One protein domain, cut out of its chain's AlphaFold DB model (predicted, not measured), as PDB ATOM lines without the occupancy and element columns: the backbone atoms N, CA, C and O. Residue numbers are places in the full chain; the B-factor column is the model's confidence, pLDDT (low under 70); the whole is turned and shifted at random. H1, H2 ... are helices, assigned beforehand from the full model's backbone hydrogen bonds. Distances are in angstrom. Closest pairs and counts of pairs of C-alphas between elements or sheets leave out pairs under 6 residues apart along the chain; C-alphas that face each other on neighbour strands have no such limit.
ATOM      1  N   THR A  69     -23.333  69.655 173.675       91.00
ATOM      2  CA  THR A  69     -24.414  69.225 174.571       91.00
ATOM      3  C   THR A  69     -24.166  67.819 175.116       91.00
ATOM      4  O   THR A  69     -24.401  67.556 176.292       91.00
ATOM      5  N   THR A  70     -23.661  66.902 174.288       89.56
ATOM      6  CA  THR A  70     -23.270  65.564 174.739       89.56
ATOM      7  C   THR A  70     -22.129  65.612 175.738       89.56
ATOM      8  O   THR A  70     -22.222  64.932 176.751       89.56
ATOM      9  N   LEU A  71     -21.083  66.399 175.495       90.50
ATOM     10  CA  LEU A  71     -19.965  66.518 176.427       90.50
ATOM     11  C   LEU A  71     -20.412  67.108 177.772       90.50
ATOM     12  O   LEU A  71     -20.098  66.531 178.808       90.50
ATOM     13  N   PHE A  72     -21.190  68.192 177.741       92.50
ATOM     14  CA  PHE A  72     -21.721  68.848 178.934       92.50
ATOM     15  C   PHE A  72     -22.564  67.881 179.779       92.50
ATOM     16  O   PHE A  72     -22.244  67.623 180.932       92.50
ATOM     17  N   GLU A  73     -23.562  67.220 179.177       90.94
ATOM     18  CA  GLU A  73     -24.415  66.258 179.891       90.94
ATOM     19  C   GLU A  73     -23.705  64.947 180.309       90.94
ATOM     20  O   GLU A  73     -24.347  64.032 180.842       90.94
ATOM     21  N   LEU A  74     -22.443  64.746 179.920       89.06
ATOM     22  CA  LEU A  74     -21.631  63.618 180.387       89.06
ATOM     23  C   LEU A  74     -20.806  63.968 181.623       89.06
ATOM     24  O   LEU A  74     -20.398  63.041 182.330       89.06
ATOM     25  N   LEU A  75     -20.541  65.257 181.829       90.38
ATOM     26  CA  LEU A  75     -19.859  65.792 183.000       90.38
ATOM     27  C   LEU A  75     -20.861  66.097 184.115       90.38
ATOM     28  O   LEU A  75     -20.624  65.631 185.221       90.38
ATOM     29  N   ASP A  76     -21.992  66.722 183.773       92.94
ATOM     30  CA  ASP A  76     -23.164  66.927 184.640       92.94
ATOM     31  C   ASP A  76     -23.784  65.563 185.018       92.94
ATOM     32  O   ASP A  76     -24.494  64.914 184.230       92.94
ATOM     33  N   LYS A  77     -23.422  65.053 186.198       85.75
ATOM     34  CA  LYS A  77     -23.817  63.735 186.713       85.75
ATOM     35  C   LYS A  77     -25.123  63.802 187.478       85.75
ATOM     36  O   LYS A  77     -25.879  62.821 187.427       85.75
ATOM     37  N   ASP A  78     -25.345  64.876 188.223       86.44
ATOM     38  CA  ASP A  78     -26.526  65.036 189.067       86.44
ATOM     39  C   ASP A  78     -27.742  65.587 188.288       86.44
ATOM     40  O   ASP A  78     -28.894  65.371 188.687       86.44
ATOM     41  N   GLY A  79     -27.506  66.137 187.095       87.69
ATOM     42  CA  GLY A  79     -28.513  66.652 186.179       87.69
ATOM     43  C   GLY A  79     -28.983  68.063 186.522       87.69
ATOM     44  O   GLY A  79     -30.081  68.438 186.079       87.69
ATOM     45  N   ASP A  80     -28.225  68.817 187.322       90.62
ATOM     46  CA  ASP A  80     -28.555  70.185 187.726       90.62
ATOM     47  C   ASP A  80     -28.350  71.215 186.594       90.62
ATOM     48  O   ASP A  80     -28.885  72.328 186.664       90.62
ATOM     49  N   ARG A  81     -27.743  70.786 185.474       92.12
ATOM     50  CA  ARG A  81     -27.406  71.584 184.279       92.12
ATOM     51  C   ARG A  81     -26.315  72.620 184.503       92.12
ATOM     52  O   ARG A  81     -26.189  73.539 183.684       92.12
ATOM     53  N   LYS A  82     -25.555  72.469 185.571       94.56
ATOM     54  CA  LYS A  82     -24.293  73.139 185.817       94.56
ATOM     55  C   LYS A  82     -23.218  72.051 185.940       94.56
ATOM     56  O   LYS A  82     -23.519  70.864 185.882       94.56
ATOM     57  N   ILE A  83     -21.956  72.458 185.945       94.94
ATOM     58  CA  ILE A  83     -20.831  71.553 186.182       94.94
ATOM     59  C   ILE A  83     -20.085  72.100 187.384       94.94
ATOM     60  O   ILE A  83     -19.504  73.183 187.301       94.94
ATOM     61  N   ASP A  84     -20.111  71.355 188.482       93.25
ATOM     62  CA  ASP A  84     -19.329  71.694 189.669       93.25
ATOM     63  C   ASP A  84     -17.847  71.284 189.514       93.25
ATOM     64  O   ASP A  84     -17.443  70.579 188.574       93.25
ATOM     65  N   ALA A  85     -16.999  71.728 190.443       93.06
ATOM     66  CA  ALA A  85     -15.571  71.414 190.400       93.06
ATOM     67  C   ALA A  85     -15.279  69.905 190.551       93.06
ATOM     68  O   ALA A  85     -14.313  69.402 189.975       93.06
ATOM     69  N   VAL A  86     -16.113  69.132 191.255       90.81
ATOM     70  CA  VAL A  86     -15.936  67.677 191.433       90.81
ATOM     71  C   VAL A  86     -16.236  66.922 190.131       90.81
ATOM     72  O   VAL A  86     -15.534  65.963 189.769       90.81
ATOM     73  N   GLU A  87     -17.266  67.344 189.408       93.25
ATOM     74  CA  GLU A  87     -17.667  66.838 188.100       93.25
ATOM     75  C   GLU A  87     -16.639  67.178 187.025       93.25
ATOM     76  O   GLU A  87     -16.220  66.295 186.261       93.25
ATOM     77  N   LEU A  88     -16.163  68.425 187.017       93.38
ATOM     78  CA  LEU A  88     -15.092  68.853 186.125       93.38
ATOM     79  C   LEU A  88     -13.791  68.095 186.422       93.38
ATOM     80  O   LEU A  88     -13.154  67.599 185.488       93.38
ATOM     81  N   ALA A  89     -13.431  67.914 187.698       91.19
ATOM     82  CA  ALA A  89     -12.261  67.140 188.115       91.19
ATOM     83  C   ALA A  89     -12.325  65.694 187.606       91.19
ATOM     84  O   ALA A  89     -11.342  65.179 187.066       91.19
ATOM     85  N   ASP A  90     -13.483  65.034 187.703       90.19
ATOM     86  CA  ASP A  90     -13.671  63.693 187.140       90.19
ATOM     87  C   ASP A  90     -13.442  63.675 185.622       90.19
ATOM     88  O   ASP A  90     -12.762  62.786 185.098       90.19
ATOM     89  N   GLY A  91     -13.983  64.667 184.909       89.25
ATOM     90  CA  GLY A  91     -13.762  64.857 183.477       89.25
ATOM     91  C   GLY A  91     -12.285  65.012 183.123       89.25
ATOM     92  O   GLY A  91     -11.762  64.281 182.277       89.25
ATOM     93  N   LEU A  92     -11.588  65.914 183.814       87.81
ATOM     94  CA  LEU A  92     -10.163  66.181 183.624       87.81
ATOM     95  C   LEU A  92      -9.312  64.942 183.914       87.81
ATOM     96  O   LEU A  92      -8.432  64.602 183.120       87.81
ATOM     97  N   ARG A  93      -9.606  64.203 184.989       88.81
ATOM     98  CA  ARG A  93      -8.913  62.950 185.339       88.81
ATOM     99  C   ARG A  93      -9.170  61.836 184.325       88.81
ATOM    100  O   ARG A  93      -8.279  61.032 184.044       88.81
ATOM    101  N   LYS A  94     -10.357  61.787 183.715       87.56
ATOM    102  CA  LYS A  94     -10.649  60.849 182.618       87.56
ATOM    103  C   LYS A  94      -9.844  61.148 181.359       87.56
ATOM    104  O   LYS A  94      -9.462  60.206 180.670       87.56
ATOM    105  N   VAL A  95      -9.577  62.423 181.079       84.56
ATOM    106  CA  VAL A  95      -8.806  62.869 179.907       84.56
ATOM    107  C   VAL A  95      -7.298  62.757 180.140       84.56
ATOM    108  O   VAL A  95      -6.580  62.253 179.277       84.56
ATOM    109  N   ARG A  96      -6.808  63.217 181.296       77.88
ATOM    110  CA  ARG A  96      -5.374  63.321 181.615       77.88
ATOM    111  C   ARG A  96      -4.788  62.030 182.196       77.88
ATOM    112  O   ARG A  96      -3.593  61.793 182.049       77.88
ATOM    113  N   GLY A  97      -5.616  61.171 182.792       72.31
ATOM    114  CA  GLY A  97      -5.203  59.873 183.326       72.31
ATOM    115  C   GLY A  97      -4.875  59.897 184.822       72.31
ATOM    116  O   GLY A  97      -5.706  60.309 185.626       72.31
ATOM    117  N   ASP A  98      -3.702  59.368 185.184       70.50
ATOM    118  CA  ASP A  98      -3.252  59.073 186.559       70.50
ATOM    119  C   ASP A  98      -2.901  60.348 187.345       70.50
ATOM    120  O   ASP A  98      -1.741  60.646 187.607       70.50
ATOM    121  N   VAL A  99      -3.926  61.142 187.643       82.44
ATOM    122  CA  VAL A  99      -3.859  62.337 188.489       82.44
ATOM    123  C   VAL A  99      -4.577  62.022 189.798       82.44
ATOM    124  O   VAL A  99      -5.659  61.404 189.792       82.44
ATOM    125  N   ALA A 100      -3.971  62.424 190.917       85.56
ATOM    126  CA  ALA A 100      -4.570  62.258 192.236       85.56
ATOM    127  C   ALA A 100      -5.920  62.991 192.315       85.56
ATOM    128  O   ALA A 100      -6.179  63.934 191.568       85.56
ATOM    129  N   PHE A 101      -6.808  62.534 193.199       82.75
ATOM    130  CA  PHE A 101      -8.113  63.174 193.378       82.75
ATOM    131  C   PHE A 101      -7.964  64.649 193.781       82.75
ATOM    132  O   PHE A 101      -8.567  65.504 193.145       82.75
ATOM    133  N   GLU A 102      -7.096  64.929 194.755       85.06
ATOM    134  CA  GLU A 102      -6.808  66.278 195.266       85.06
ATOM    135  C   GLU A 102      -6.250  67.198 194.168       85.06
ATOM    136  O   GLU A 102      -6.804  68.259 193.912       85.06
ATOM    137  N   GLU A 103      -5.223  66.755 193.436       87.06
ATOM    138  CA  GLU A 103      -4.643  67.521 192.320       87.06
ATOM    139  C   GLU A 103      -5.662  67.807 191.204       87.06
ATOM    140  O   GLU A 103      -5.659  68.881 190.601       87.06
ATOM    141  N   GLY A 104      -6.530  66.835 190.901       87.19
ATOM    142  CA  GLY A 104      -7.587  67.001 189.908       87.19
ATOM    143  C   GLY A 104      -8.656  67.996 190.350       87.19
ATOM    144  O   GLY A 104      -9.175  68.724 189.507       87.19
ATOM    145  N   LEU A 105      -8.960  68.025 191.651       88.38
ATOM    146  CA  LEU A 105      -9.922  68.943 192.248       88.38
ATOM    147  C   LEU A 105      -9.387  70.376 192.271       88.38
ATOM    148  O   LEU A 105     -10.087  71.266 191.811       88.38
ATOM    149  N   ILE A 106      -8.133  70.585 192.684       86.81
ATOM    150  CA  ILE A 106      -7.480  71.907 192.661       86.81
ATOM    151  C   ILE A 106      -7.496  72.493 191.244       86.81
ATOM    152  O   ILE A 106      -7.894  73.635 191.040       86.81
ATOM    153  N   LEU A 107      -7.134  71.689 190.238       89.25
ATOM    154  CA  LEU A 107      -7.178  72.139 188.846       89.25
ATOM    155  C   LEU A 107      -8.605  72.463 188.386       89.25
ATOM    156  O   LEU A 107      -8.788  73.321 187.531       89.25
ATOM    157  N   ALA A 108      -9.609  71.747 188.885       92.19
ATOM    158  CA  ALA A 108     -10.990  72.038 188.543       92.19
ATOM    159  C   ALA A 108     -11.483  73.325 189.211       92.19
ATOM    160  O   ALA A 108     -12.129  74.102 188.523       92.19
ATOM    161  N   ILE A 109     -11.132  73.573 190.477       90.69
ATOM    162  CA  ILE A 109     -11.457  74.809 191.206       90.69
ATOM    163  C   ILE A 109     -10.948  76.028 190.430       90.69
ATOM    164  O   ILE A 109     -11.753  76.869 190.044       90.69
ATOM    165  N   ASP A 110      -9.659  76.044 190.067       90.31
ATOM    166  CA  ASP A 110      -9.056  77.097 189.232       90.31
ATOM    167  C   ASP A 110      -9.834  77.307 187.921       90.31
ATOM    168  O   ASP A 110     -10.114  78.429 187.497       90.31
ATOM    169  N   ARG A 111     -10.222  76.219 187.248       92.25
ATOM    170  CA  ARG A 111     -10.948  76.299 185.973       92.25
ATOM    171  C   ARG A 111     -12.394  76.743 186.129       92.25
ATOM    172  O   ARG A 111     -12.911  77.328 185.184       92.25
ATOM    173  N   VAL A 112     -13.048  76.446 187.244       93.62
ATOM    174  CA  VAL A 112     -14.394  76.954 187.507       93.62
ATOM    175  C   VAL A 112     -14.306  78.447 187.812       93.62
ATOM    176  O   VAL A 112     -14.923  79.222 187.090       93.62
ATOM    177  N   ALA A 113     -13.443  78.856 188.745       92.31
ATOM    178  CA  ALA A 113     -13.266  80.256 189.142       92.31
ATOM    179  C   ALA A 113     -12.925  81.184 187.960       92.31
ATOM    180  O   ALA A 113     -13.475  82.270 187.829       92.31
ATOM    181  N   ASN A 114     -12.075  80.737 187.028       90.88
ATOM    182  CA  ASN A 114     -11.707  81.532 185.848       90.88
ATOM    183  C   ASN A 114     -12.851  81.759 184.837       90.88
ATOM    184  O   ASN A 114     -12.748  82.638 183.976       90.88
ATOM    185  N   PHE A 115     -13.886  80.915 184.846       92.56
ATOM    186  CA  PHE A 115     -14.924  80.908 183.810       92.56
ATOM    187  C   PHE A 115     -16.338  81.142 184.339       92.56
ATOM    188  O   PHE A 115     -17.206  81.446 183.514       92.56
ATOM    189  N   ASP A 116     -16.547  81.041 185.649       92.81
ATOM    190  CA  ASP A 116     -17.774  81.418 186.340       92.81
ATOM    191  C   ASP A 116     -17.977  82.939 186.255       92.81
ATOM    192  O   ASP A 116     -17.114  83.732 186.621       92.81
ATOM    193  N   LYS A 117     -19.098  83.361 185.668       87.62
ATOM    194  CA  LYS A 117     -19.462  84.776 185.520       87.62
ATOM    195  C   LYS A 117     -20.645  85.165 186.385       87.62
ATOM    196  O   LYS A 117     -20.914  86.367 186.496       87.62
ATOM    197  N   ASP A 118     -21.424  84.197 186.861       87.94
ATOM    198  CA  ASP A 118     -22.588  84.450 187.706       87.94
ATOM    199  C   ASP A 118     -22.294  84.266 189.204       87.94
ATOM    200  O   ASP A 118     -23.129  84.674 190.021       87.94
ATOM    201  N   GLY A 119     -21.081  83.810 189.539       85.62
ATOM    202  CA  GLY A 119     -20.523  83.716 190.888       85.62
ATOM    203  C   GLY A 119     -21.187  82.614 191.706       85.62
ATOM    204  O   GLY A 119     -21.366  82.752 192.923       85.62
ATOM    205  N   ASP A 120     -21.674  81.567 191.037       90.12
ATOM    206  CA  ASP A 120     -22.373  80.454 191.672       90.12
ATOM    207  C   ASP A 120     -21.493  79.234 191.955       90.12
ATOM    208  O   ASP A 120     -22.002  78.207 192.407       90.12
ATOM    209  N   ALA A 121     -20.183  79.391 191.764       91.44
ATOM    210  CA  ALA A 121     -19.140  78.390 191.915       91.44
ATOM    211  C   ALA A 121     -19.310  77.173 190.993       91.44
ATOM    212  O   ALA A 121     -18.786  76.088 191.267       91.44
ATOM    213  N   LYS A 122     -20.041  77.327 189.883       94.56
ATOM    214  CA  LYS A 122     -20.277  76.259 188.907       94.56
ATOM    215  C   LYS A 122     -20.206  76.800 187.486       94.56
ATOM    216  O   LYS A 122     -20.253  77.993 187.240       94.56
ATOM    217  N   LEU A 123     -20.095  75.888 186.520       95.25
ATOM    218  CA  LEU A 123     -20.081  76.243 185.102       95.25
ATOM    219  C   LEU A 123     -21.423  75.948 184.446       95.25
ATOM    220  O   LEU A 123     -21.824  74.791 184.277       95.25
ATOM    221  N   ASP A 124     -22.091  76.995 183.983       95.06
ATOM    222  CA  ASP A 124     -23.207  76.883 183.064       95.06
ATOM    223  C   ASP A 124     -22.746  76.461 181.653       95.06
ATOM    224  O   ASP A 124     -21.562  76.349 181.320       95.06
ATOM    225  N   ARG A 125     -23.713  76.211 180.760       93.25
ATOM    226  CA  ARG A 125     -23.424  75.763 179.387       93.25
ATOM    227  C   ARG A 125     -22.531  76.732 178.601       93.25
ATOM    228  O   ARG A 125     -21.739  76.278 177.778       93.25
ATOM    229  N   LYS A 126     -22.703  78.043 178.774       93.50
ATOM    230  CA  LYS A 126     -21.933  79.070 178.057       93.50
ATOM    231  C   LYS A 126     -20.549  79.249 178.669       93.50
ATOM    232  O   LYS A 126     -19.596  79.483 177.931       93.50
ATOM    233  N   GLU A 127     -20.438  79.170 179.986       94.88
ATOM    234  CA  GLU A 127     -19.172  79.251 180.718       94.88
ATOM    235  C   GLU A 127     -18.292  78.052 180.373       94.88
ATOM    236  O   GLU A 127     -17.152  78.223 179.937       94.88
ATOM    237  N   PHE A 128     -18.878  76.852 180.379       94.94
ATOM    238  CA  PHE A 128     -18.222  75.646 179.887       94.94
ATOM    239  C   PHE A 128     -17.824  75.749 178.404       94.94
ATOM    240  O   PHE A 128     -16.739  75.317 178.018       94.94
ATOM    241  N   GLU A 129     -18.661  76.341 177.547       93.25
ATOM    242  CA  GLU A 129     -18.300  76.575 176.143       93.25
ATOM    243  C   GLU A 129     -17.067  77.486 176.019       93.25
ATOM    244  O   GLU A 129     -16.150  77.154 175.265       93.25
ATOM    245  N   ASN A 130     -16.985  78.569 176.800       93.25
ATOM    246  CA  ASN A 130     -15.814  79.454 176.822       93.25
ATOM    247  C   ASN A 130     -14.547  78.721 177.298       93.25
ATOM    248  O   ASN A 130     -13.476  78.904 176.709       93.25
ATOM    249  N   LEU A 131     -14.672  77.852 178.308       93.38
ATOM    250  CA  LEU A 131     -13.582  76.993 178.775       93.38
ATOM    251  C   LEU A 131     -13.056  76.107 177.637       93.38
ATOM    252  O   LEU A 131     -11.854  76.077 177.365       93.38
ATOM    253  N   ILE A 132     -13.948  75.422 176.915       91.75
ATOM    254  CA  ILE A 132     -13.554  74.554 175.798       91.75
ATOM    255  C   ILE A 132     -12.937  75.354 174.644       91.75
ATOM    256  O   ILE A 132     -11.953  74.902 174.058       91.75
ATOM    257  N   MET A 133     -13.456  76.543 174.332       90.12
ATOM    258  CA  MET A 133     -12.873  77.413 173.301       90.12
ATOM    259  C   MET A 133     -11.458  77.873 173.671       90.12
ATOM    260  O   MET A 133     -10.570  77.850 172.823       90.12
ATOM    261  N   THR A 134     -11.208  78.179 174.943       90.56
ATOM    262  CA  THR A 134      -9.861  78.532 175.423       90.56
ATOM    263  C   THR A 134      -8.892  77.355 175.284       90.56
ATOM    264  O   THR A 134      -7.754  77.510 174.837       90.56
ATOM    265  N   ILE A 135      -9.353  76.135 175.586       88.25
ATOM    266  CA  ILE A 135      -8.564  74.914 175.365       88.25
ATOM    267  C   ILE A 135      -8.285  74.706 173.867       88.25
ATOM    268  O   ILE A 135      -7.178  74.308 173.500       88.25
ATOM    269  N   LEU A 136      -9.253  74.989 172.989       90.25
ATOM    270  CA  LEU A 136      -9.068  74.891 171.539       90.25
ATOM    271  C   LEU A 136      -7.998  75.845 171.020       90.25
ATOM    272  O   LEU A 136      -7.173  75.435 170.203       90.25
ATOM    273  N   GLU A 137      -7.987  77.085 171.506       88.75
ATOM    274  CA  GLU A 137      -6.966  78.072 171.149       88.75
ATOM    275  C   GLU A 137      -5.565  77.617 171.579       88.75
ATOM    276  O   GLU A 137      -4.614  77.745 170.807       88.75
ATOM    277  N   ALA A 138      -5.444  77.009 172.763       87.44
ATOM    278  CA  ALA A 138      -4.172  76.500 173.272       87.44
ATOM    279  C   ALA A 138      -3.669  75.245 172.529       87.44
ATOM    280  O   ALA A 138      -2.468  75.099 172.295       87.44
ATOM    281  N   VAL A 139      -4.568  74.325 172.159       86.44
ATOM    282  CA  VAL A 139      -4.216  73.056 171.489       86.44
ATOM    283  C   VAL A 139      -4.067  73.228 169.970       86.44
ATOM    284  O   VAL A 139      -3.316  72.483 169.337       86.44
ATOM    285  N   GLY A 140      -4.743  74.213 169.375       86.50
ATOM    286  CA  GLY A 140      -4.667  74.520 167.946       86.50
ATOM    287  C   GLY A 140      -5.385  73.513 167.041       86.50
ATOM    288  O   GLY A 140      -4.960  73.306 165.903       86.50
ATOM    289  N   CYS A 141      -6.448  72.866 167.529       89.31
ATOM    290  CA  CYS A 141      -7.276  71.924 166.765       89.31
ATOM    291  C   CYS A 141      -8.710  72.439 166.568       89.31
ATOM    292  O   CYS A 141      -9.088  73.493 167.078       89.31
ATOM    293  N   THR A 142      -9.518  71.714 165.788       89.50
ATOM    294  CA  THR A 142     -10.932  72.071 165.596       89.50
ATOM    295  C   THR A 142     -11.805  71.558 166.741       89.50
ATOM    296  O   THR A 142     -11.521  70.514 167.334       89.50
ATOM    297  N   PHE A 143     -12.921  72.245 167.016       89.31
ATOM    298  CA  PHE A 143     -13.892  71.793 168.019       89.31
ATOM    299  C   PHE A 143     -14.383  70.365 167.751       89.31
ATOM    300  O   PHE A 143     -14.487  69.562 168.678       89.31
ATOM    301  N   SER A 144     -14.631  70.014 166.487       87.38
ATOM    302  CA  SER A 144     -15.056  68.663 166.111       87.38
ATOM    303  C   SER A 144     -14.035  67.600 166.533       87.38
ATOM    304  O   SER A 144     -14.419  66.591 167.115       87.38
ATOM    305  N   GLU A 145     -12.741  67.830 166.291       87.19
ATOM    306  CA  GLU A 145     -11.676  66.886 166.665       87.19
ATOM    307  C   GLU A 145     -11.523  66.777 168.187       87.19
ATOM    308  O   GLU A 145     -11.400  65.673 168.725       87.19
ATOM    309  N   LEU A 146     -11.549  67.914 168.894       88.81
ATOM    310  CA  LEU A 146     -11.409  67.933 170.348       88.81
ATOM    311  C   LEU A 146     -12.605  67.269 171.033       88.81
ATOM    312  O   LEU A 146     -12.421  66.434 171.914       88.81
ATOM    313  N   SER A 147     -13.827  67.616 170.633       87.75
ATOM    314  CA  SER A 147     -15.049  67.093 171.251       87.75
ATOM    315  C   SER A 147     -15.193  65.585 171.057       87.75
ATOM    316  O   SER A 147     -15.555  64.887 172.003       87.75
ATOM    317  N   GLU A 148     -14.828  65.047 169.889       87.75
ATOM    318  CA  GLU A 148     -14.765  63.599 169.662       87.75
ATOM    319  C   GLU A 148     -13.780  62.924 170.622       87.75
ATOM    320  O   GLU A 148     -14.118  61.920 171.254       87.75
ATOM    321  N   LEU A 149     -12.586  63.498 170.793       87.00
ATOM    322  CA  LEU A 149     -11.589  62.984 171.728       87.00
ATOM    323  C   LEU A 149     -12.093  63.043 173.176       87.00
ATOM    324  O   LEU A 149     -12.021  62.038 173.884       87.00
ATOM    325  N   LEU A 150     -12.628  64.184 173.609       87.94
ATOM    326  CA  LEU A 150     -13.107  64.387 174.976       87.94
ATOM    327  C   LEU A 150     -14.277  63.459 175.307       87.94
ATOM    328  O   LEU A 150     -14.239  62.789 176.337       87.94
ATOM    329  N   VAL A 151     -15.273  63.334 174.422       87.94
ATOM    330  CA  VAL A 151     -16.410  62.424 174.635       87.94
ATOM    331  C   VAL A 151     -15.930  60.977 174.748       87.94
ATOM    332  O   VAL A 151     -16.366  60.249 175.642       87.94
ATOM    333  N   MET A 152     -14.991  60.556 173.894       85.00
ATOM    334  CA  MET A 152     -14.416  59.212 173.966       85.00
ATOM    335  C   MET A 152     -13.667  58.979 175.282       85.00
ATOM    336  O   MET A 152     -13.861  57.934 175.909       85.00
ATOM    337  N   GLN A 153     -12.856  59.939 175.732       86.62
ATOM    338  CA  GLN A 153     -12.139  59.828 177.005       86.62
ATOM    339  C   GLN A 153     -13.107  59.796 178.191       86.62
ATOM    340  O   GLN A 153     -13.058  58.870 179.000       86.62
ATOM    341  N   VAL A 154     -14.059  60.725 178.265       86.12
ATOM    342  CA  VAL A 154     -15.002  60.815 179.390       86.12
ATOM    343  C   VAL A 154     -15.907  59.576 179.478       86.12
ATOM    344  O   VAL A 154     -16.188  59.070 180.570       86.12
ATOM    345  N   LEU A 155     -16.346  59.026 178.340       82.75
ATOM    346  CA  LEU A 155     -17.194  57.830 178.320       82.75
ATOM    347  C   LEU A 155     -16.440  56.549 178.660       82.75
ATOM    348  O   LEU A 155     -16.992  55.659 179.331       82.75
ATOM    349  N   PHE A 156     -15.229  56.416 178.118       80.31
ATOM    350  CA  PHE A 156     -14.572  55.123 178.000       80.31
ATOM    351  C   PHE A 156     -13.299  54.957 178.808       80.31
ATOM    352  O   PHE A 156     -12.864  53.800 178.931       80.31
ATOM    353  N   SER A 157     -12.766  56.038 179.379       79.62
ATOM    354  CA  SER A 157     -11.584  55.988 180.226       79.62
ATOM    355  C   SER A 157     -11.802  55.064 181.434       79.62
ATOM    356  O   SER A 157     -12.895  55.025 182.013       79.62
ATOM    357  N   PRO A 158     -10.793  54.249 181.796       73.81
ATOM    358  CA  PRO A 158     -10.802  53.480 183.033       73.81
ATOM    359  C   PRO A 158     -10.454  54.331 184.264       73.81
ATOM    360  O   PRO A 158     -10.559  53.804 185.371       73.81
ATOM    361  N   THR A 159     -10.004  55.579 184.075       80.19
ATOM    362  CA  THR A 159      -9.658  56.533 185.139       80.19
ATOM    363  C   THR A 159     -10.851  57.434 185.485       80.19
ATOM    364  O   THR A 159     -11.945  57.267 184.939       80.19
ATOM    365  N   GLY A 160     -10.650  58.358 186.425       83.12
ATOM    366  CA  GLY A 160     -11.686  59.227 186.980       83.12
ATOM    367  C   GLY A 160     -11.975  58.918 188.447       83.12
ATOM    368  O   GLY A 160     -11.290  58.108 189.078       83.12
ATOM    369  N   ASN A 161     -13.013  59.558 188.969       83.56
ATOM    370  CA  ASN A 161     -13.422  59.474 190.358       83.56
ATOM    371  C   ASN A 161     -13.987  58.089 190.678       83.56
ATOM    372  O   ASN A 161     -14.936  57.601 190.049       83.56
ATOM    373  N   THR A 162     -13.433  57.452 191.708       84.00
ATOM    374  CA  THR A 162     -14.016  56.243 192.291       84.00
ATOM    375  C   THR A 162     -15.362  56.556 192.948       84.00
ATOM    376  O   THR A 162     -15.702  57.705 193.218       84.00
ATOM    377  N   MET A 163     -16.157  55.527 193.253       80.25
ATOM    378  CA  MET A 163     -17.421  55.733 193.973       80.25
ATOM    379  C   MET A 163     -17.207  56.444 195.319       80.25
ATOM    380  O   MET A 163     -18.014  57.288 195.679       80.25
ATOM    381  N   MET A 164     -16.119  56.129 196.030       79.69
ATOM    382  CA  MET A 164     -15.805  56.781 197.303       79.69
ATOM    383  C   MET A 164     -15.363  58.232 197.114       79.69
ATOM    384  O   MET A 164     -15.758  59.072 197.905       79.69
ATOM    385  N   GLU A 165     -14.603  58.531 196.059       83.50
ATOM    386  CA  GLU A 165     -14.179  59.902 195.737       83.50
ATOM    387  C   GLU A 165     -15.362  60.789 195.330       83.50
ATOM    388  O   GLU A 165     -15.402  61.943 195.722       83.50
ATOM    389  N   ASN A 166     -16.359  60.259 194.607       81.12
ATOM    390  CA  ASN A 166     -17.572  61.034 194.306       81.12
ATOM    391  C   ASN A 166     -18.376  61.337 195.583       81.12
ATOM    392  O   ASN A 166     -18.803  62.464 195.765       81.12
ATOM    393  N   ILE A 167     -18.525  60.364 196.493       77.56
ATOM    394  CA  ILE A 167     -19.188  60.599 197.789       77.56
ATOM    395  C   ILE A 167     -18.393  61.607 198.629       77.56
ATOM    396  O   ILE A 167     -18.982  62.457 199.281       77.56
ATOM    397  N   ALA A 168     -17.062  61.505 198.632       79.75
ATOM    398  CA  ALA A 168     -16.211  62.467 199.319       79.75
ATOM    399  C   ALA A 168     -16.409  63.874 198.745       79.75
ATOM    400  O   ALA A 168     -16.638  64.788 199.523       79.75
ATOM    401  N   GLY A 169     -16.411  64.012 197.414       80.19
ATOM    402  CA  GLY A 169     -16.708  65.256 196.704       80.19
ATOM    403  C   GLY A 169     -18.070  65.851 197.068       80.19
ATOM    404  O   GLY A 169     -18.147  67.033 197.364       80.19
ATOM    405  N   GLU A 170     -19.123  65.031 197.144       81.31
ATOM    406  CA  GLU A 170     -20.449  65.481 197.596       81.31
ATOM    407  C   GLU A 170     -20.424  66.001 199.045       81.31
ATOM    408  O   GLU A 170     -21.089  66.985 199.357       81.31
ATOM    409  N   ILE A 171     -19.658  65.361 199.937       78.62
ATOM    410  CA  ILE A 171     -19.545  65.772 201.347       78.62
ATOM    411  C   ILE A 171     -18.821  67.114 201.486       78.62
ATOM    412  O   ILE A 171     -19.216  67.907 202.332       78.62
ATOM    413  N   ILE A 172     -17.781  67.344 200.684       82.81
ATOM    414  CA  ILE A 172     -16.977  68.577 200.713       82.81
ATOM    415  C   ILE A 172     -17.487  69.638 199.729       82.81
ATOM    416  O   ILE A 172     -16.787  70.609 199.488       82.81
ATOM    417  N   SER A 173     -18.661  69.447 199.122       82.31
ATOM    418  CA  SER A 173     -19.164  70.331 198.061       82.31
ATOM    419  C   SER A 173     -19.271  71.788 198.510       82.31
ATOM    420  O   SER A 173     -18.818  72.663 197.790       82.31
ATOM    421  N   GLU A 174     -19.767  72.042 199.724       83.38
ATOM    422  CA  GLU A 174     -19.828  73.400 200.289       83.38
ATOM    423  C   GLU A 174     -18.426  74.012 200.461       83.38
ATOM    424  O   GLU A 174     -18.198  75.136 200.025       83.38
ATOM    425  N   ASP A 175     -17.468  73.255 201.011       86.19
ATOM    426  CA  ASP A 175     -16.080  73.715 201.182       86.19
ATOM    427  C   ASP A 175     -15.403  73.995 199.825       86.19
ATOM    428  O   ASP A 175     -14.582  74.900 199.695       86.19
ATOM    429  N   VAL A 176     -15.739  73.207 198.797       85.44
ATOM    430  CA  VAL A 176     -15.233  73.379 197.430       85.44
ATOM    431  C   VAL A 176     -15.851  74.608 196.769       85.44
ATOM    432  O   VAL A 176     -15.121  75.365 196.136       85.44
ATOM    433  N   ASP A 177     -17.155  74.832 196.930       87.75
ATOM    434  CA  ASP A 177     -17.836  76.017 196.404       87.75
ATOM    435  C   ASP A 177     -17.276  77.299 197.039       87.75
ATOM    436  O   ASP A 177     -17.116  78.312 196.360       87.75
ATOM    437  N   ASP A 178     -16.962  77.271 198.336       86.31
ATOM    438  CA  ASP A 178     -16.331  78.402 199.019       86.31
ATOM    439  C   ASP A 178     -14.892  78.626 198.532       86.31
ATOM    440  O   ASP A 178     -14.537  79.762 198.223       86.31
ATOM    441  N   ALA A 179     -14.108  77.563 198.321       85.31
ATOM    442  CA  ALA A 179     -12.773  77.673 197.724       85.31
ATOM    443  C   ALA A 179     -12.799  78.246 196.293       85.31
ATOM    444  O   ALA A 179     -11.912  79.006 195.915       85.31
ATOM    445  N   VAL A 180     -13.816  77.913 195.489       88.00
ATOM    446  CA  VAL A 180     -13.996  78.502 194.149       88.00
ATOM    447  C   VAL A 180     -14.265  80.002 194.238       88.00
ATOM    448  O   VAL A 180     -13.693  80.754 193.458       88.00
ATOM    449  N   LYS A 181     -15.094  80.450 195.189       87.62
ATOM    450  CA  LYS A 181     -15.376  81.883 195.376       87.62
ATOM    451  C   LYS A 181     -14.159  82.650 195.881       87.62
ATOM    452  O   LYS A 181     -13.936  83.771 195.439       87.62
ATOM    453  N   GLU A 182     -13.383  82.064 196.794       85.00
ATOM    454  CA  GLU A 182     -12.119  82.654 197.256       85.00
ATOM    455  C   GLU A 182     -11.142  82.840 196.084       85.00
ATOM    456  O   GLU A 182     -10.536  83.903 195.941       85.00
ATOM    457  N   GLU A 183     -11.045  81.842 195.201       84.88
ATOM    458  CA  GLU A 183     -10.228  81.914 193.987       84.88
ATOM    459  C   GLU A 183     -10.774  82.947 192.981       84.88
ATOM    460  O   GLU A 183     -10.008  83.701 192.383       84.88
ATOM    461  N   GLU A 184     -12.096  83.035 192.805       85.44
ATOM    462  CA  GLU A 184     -12.736  84.047 191.953       85.44
ATOM    463  C   GLU A 184     -12.444  85.472 192.455       85.44
ATOM    464  O   GLU A 184     -12.066  86.348 191.670       85.44
ATOM    465  N   GLU A 185     -12.567  85.706 193.767       84.56
ATOM    466  CA  GLU A 185     -12.255  86.996 194.392       84.56
ATOM    467  C   GLU A 185     -10.775  87.358 194.209       84.56
ATOM    468  O   GLU A 185     -10.455  88.503 193.869       84.56
ATOM    469  N   LEU A 186      -9.876  86.376 194.346       85.62
ATOM    470  CA  LEU A 186      -8.451  86.543 194.068       85.62
ATOM    471  C   LEU A 186      -8.198  86.943 192.610       85.62
ATOM    472  O   LEU A 186      -7.507  87.933 192.363       85.62
ATOM    473  N   LEU A 187      -8.779  86.232 191.642       84.50
ATOM    474  CA  LEU A 187      -8.624  86.532 190.214       84.50
ATOM    475  C   LEU A 187      -9.151  87.925 189.854       84.50
ATOM    476  O   LEU A 187      -8.522  88.642 189.069       84.50
ATOM    477  N   HIS A 188     -10.282  88.331 190.436       85.06
ATOM    478  CA  HIS A 188     -10.830  89.670 190.233       85.06
ATOM    479  C   HIS A 188      -9.894  90.747 190.794       85.06
ATOM    480  O   HIS A 188      -9.629  91.741 190.115       85.06
ATOM    481  N   ALA A 189      -9.357  90.543 191.999       84.50
ATOM    482  CA  ALA A 189      -8.408  91.469 192.609       84.50
ATOM    483  C   ALA A 189      -7.088  91.550 191.820       84.50
ATOM    484  O   ALA A 189      -6.587  92.649 191.593       84.50
ATOM    485  N   LEU A 190      -6.565  90.419 191.331       86.44
ATOM    486  CA  LEU A 190      -5.358  90.355 190.495       86.44
ATOM    487  C   LEU A 190      -5.502  91.108 189.165       86.44
ATOM    488  O   LEU A 190      -4.520  91.612 188.625       86.44
TER     489      LEU A 190
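AT A GLANCE: This is residues 69 to 190 of the 437 residues of the protein "Calmodulin" of Odontella aurita (UniProt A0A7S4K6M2). A rounded, compact cluster of crossed helices has H2 in the middle with H3 packed across it, while H4, H5, H6 and H7 follow one another round this pair. H1 packs on H2 and H5, and H4 lies at the margin, meeting H5 only at a corner. The printed part has 122 residues with seven named helices, H1 to H7 in chain order, and no named strand; its class is all helix. The radius of gyration of the C-alphas is 13.7 A, and the C-alphas span 35 by 33 by 25 A.

HOW THE PARTS SIT: H1, residues 69 to 75, touches H2, residues 85 to 96, about perpendicular at 80 degrees; the closest C-alphas are those of Leu 75 and Glu 87, 5.6 A apart. H2 is the hub and touches five helices. It touches H3, residues 101 to 113, at a steep tilt of 65 degrees, opposite ways, closest at the C-alphas of Ala 85 and Ala 108, 5.0 A. H4, residues 125 to 139, is apart from H2. H4 only just touches H5, residues 143 to 156, and only at the corner by their link, with 3 pairs of C-alphas within 8 A, the closest being Leu 136 and Phe 143 at 6.7 A. H5 touches H1 at a tilt of 37 degrees, only just steep, the same way, closest at the C-alphas of Leu 71 and Val 151, 5.7 A. H5 touches H2 with residues 150 to 154 alone; the C-alphas of Val 95 and Gln 153 are closest, 5.4 A. H6, residues 163 to 171, only just touches H2, with 3 pairs of C-alphas within 8 A, the closest being Val 86 and Gly 169 at 5.9 A. H7, residues 173 to 190, touches H3 at a steep tilt of 50 degrees, the same way, closest at the C-alphas of Ala 113 and Glu 184, 4.7 A. H6 and H7 meet only through their link. In H1 to H7 every O i to N i+4 pair is within hydrogen-bond range.

IN THESE COORDINATES: H1 begins at C-alpha 69, (-24.414, 69.225, 174.571). H3 measures 18.3 A from first to last C-alpha, H4 20.9 A and H5 19.4 A. H7, the longest at 18 residues and 25.5 A, ends at C-alpha 190, (-5.358, 90.355, 190.495).

THE WHOLE: The C-alphas of Phe 156 and Ala 189 are the two farthest apart, 39.7 A. The printed part has no cut. The link from H3 to H4, 11 residues, is long. The mean pLDDT of the printed part is 87.4, and no printed residue is under 70.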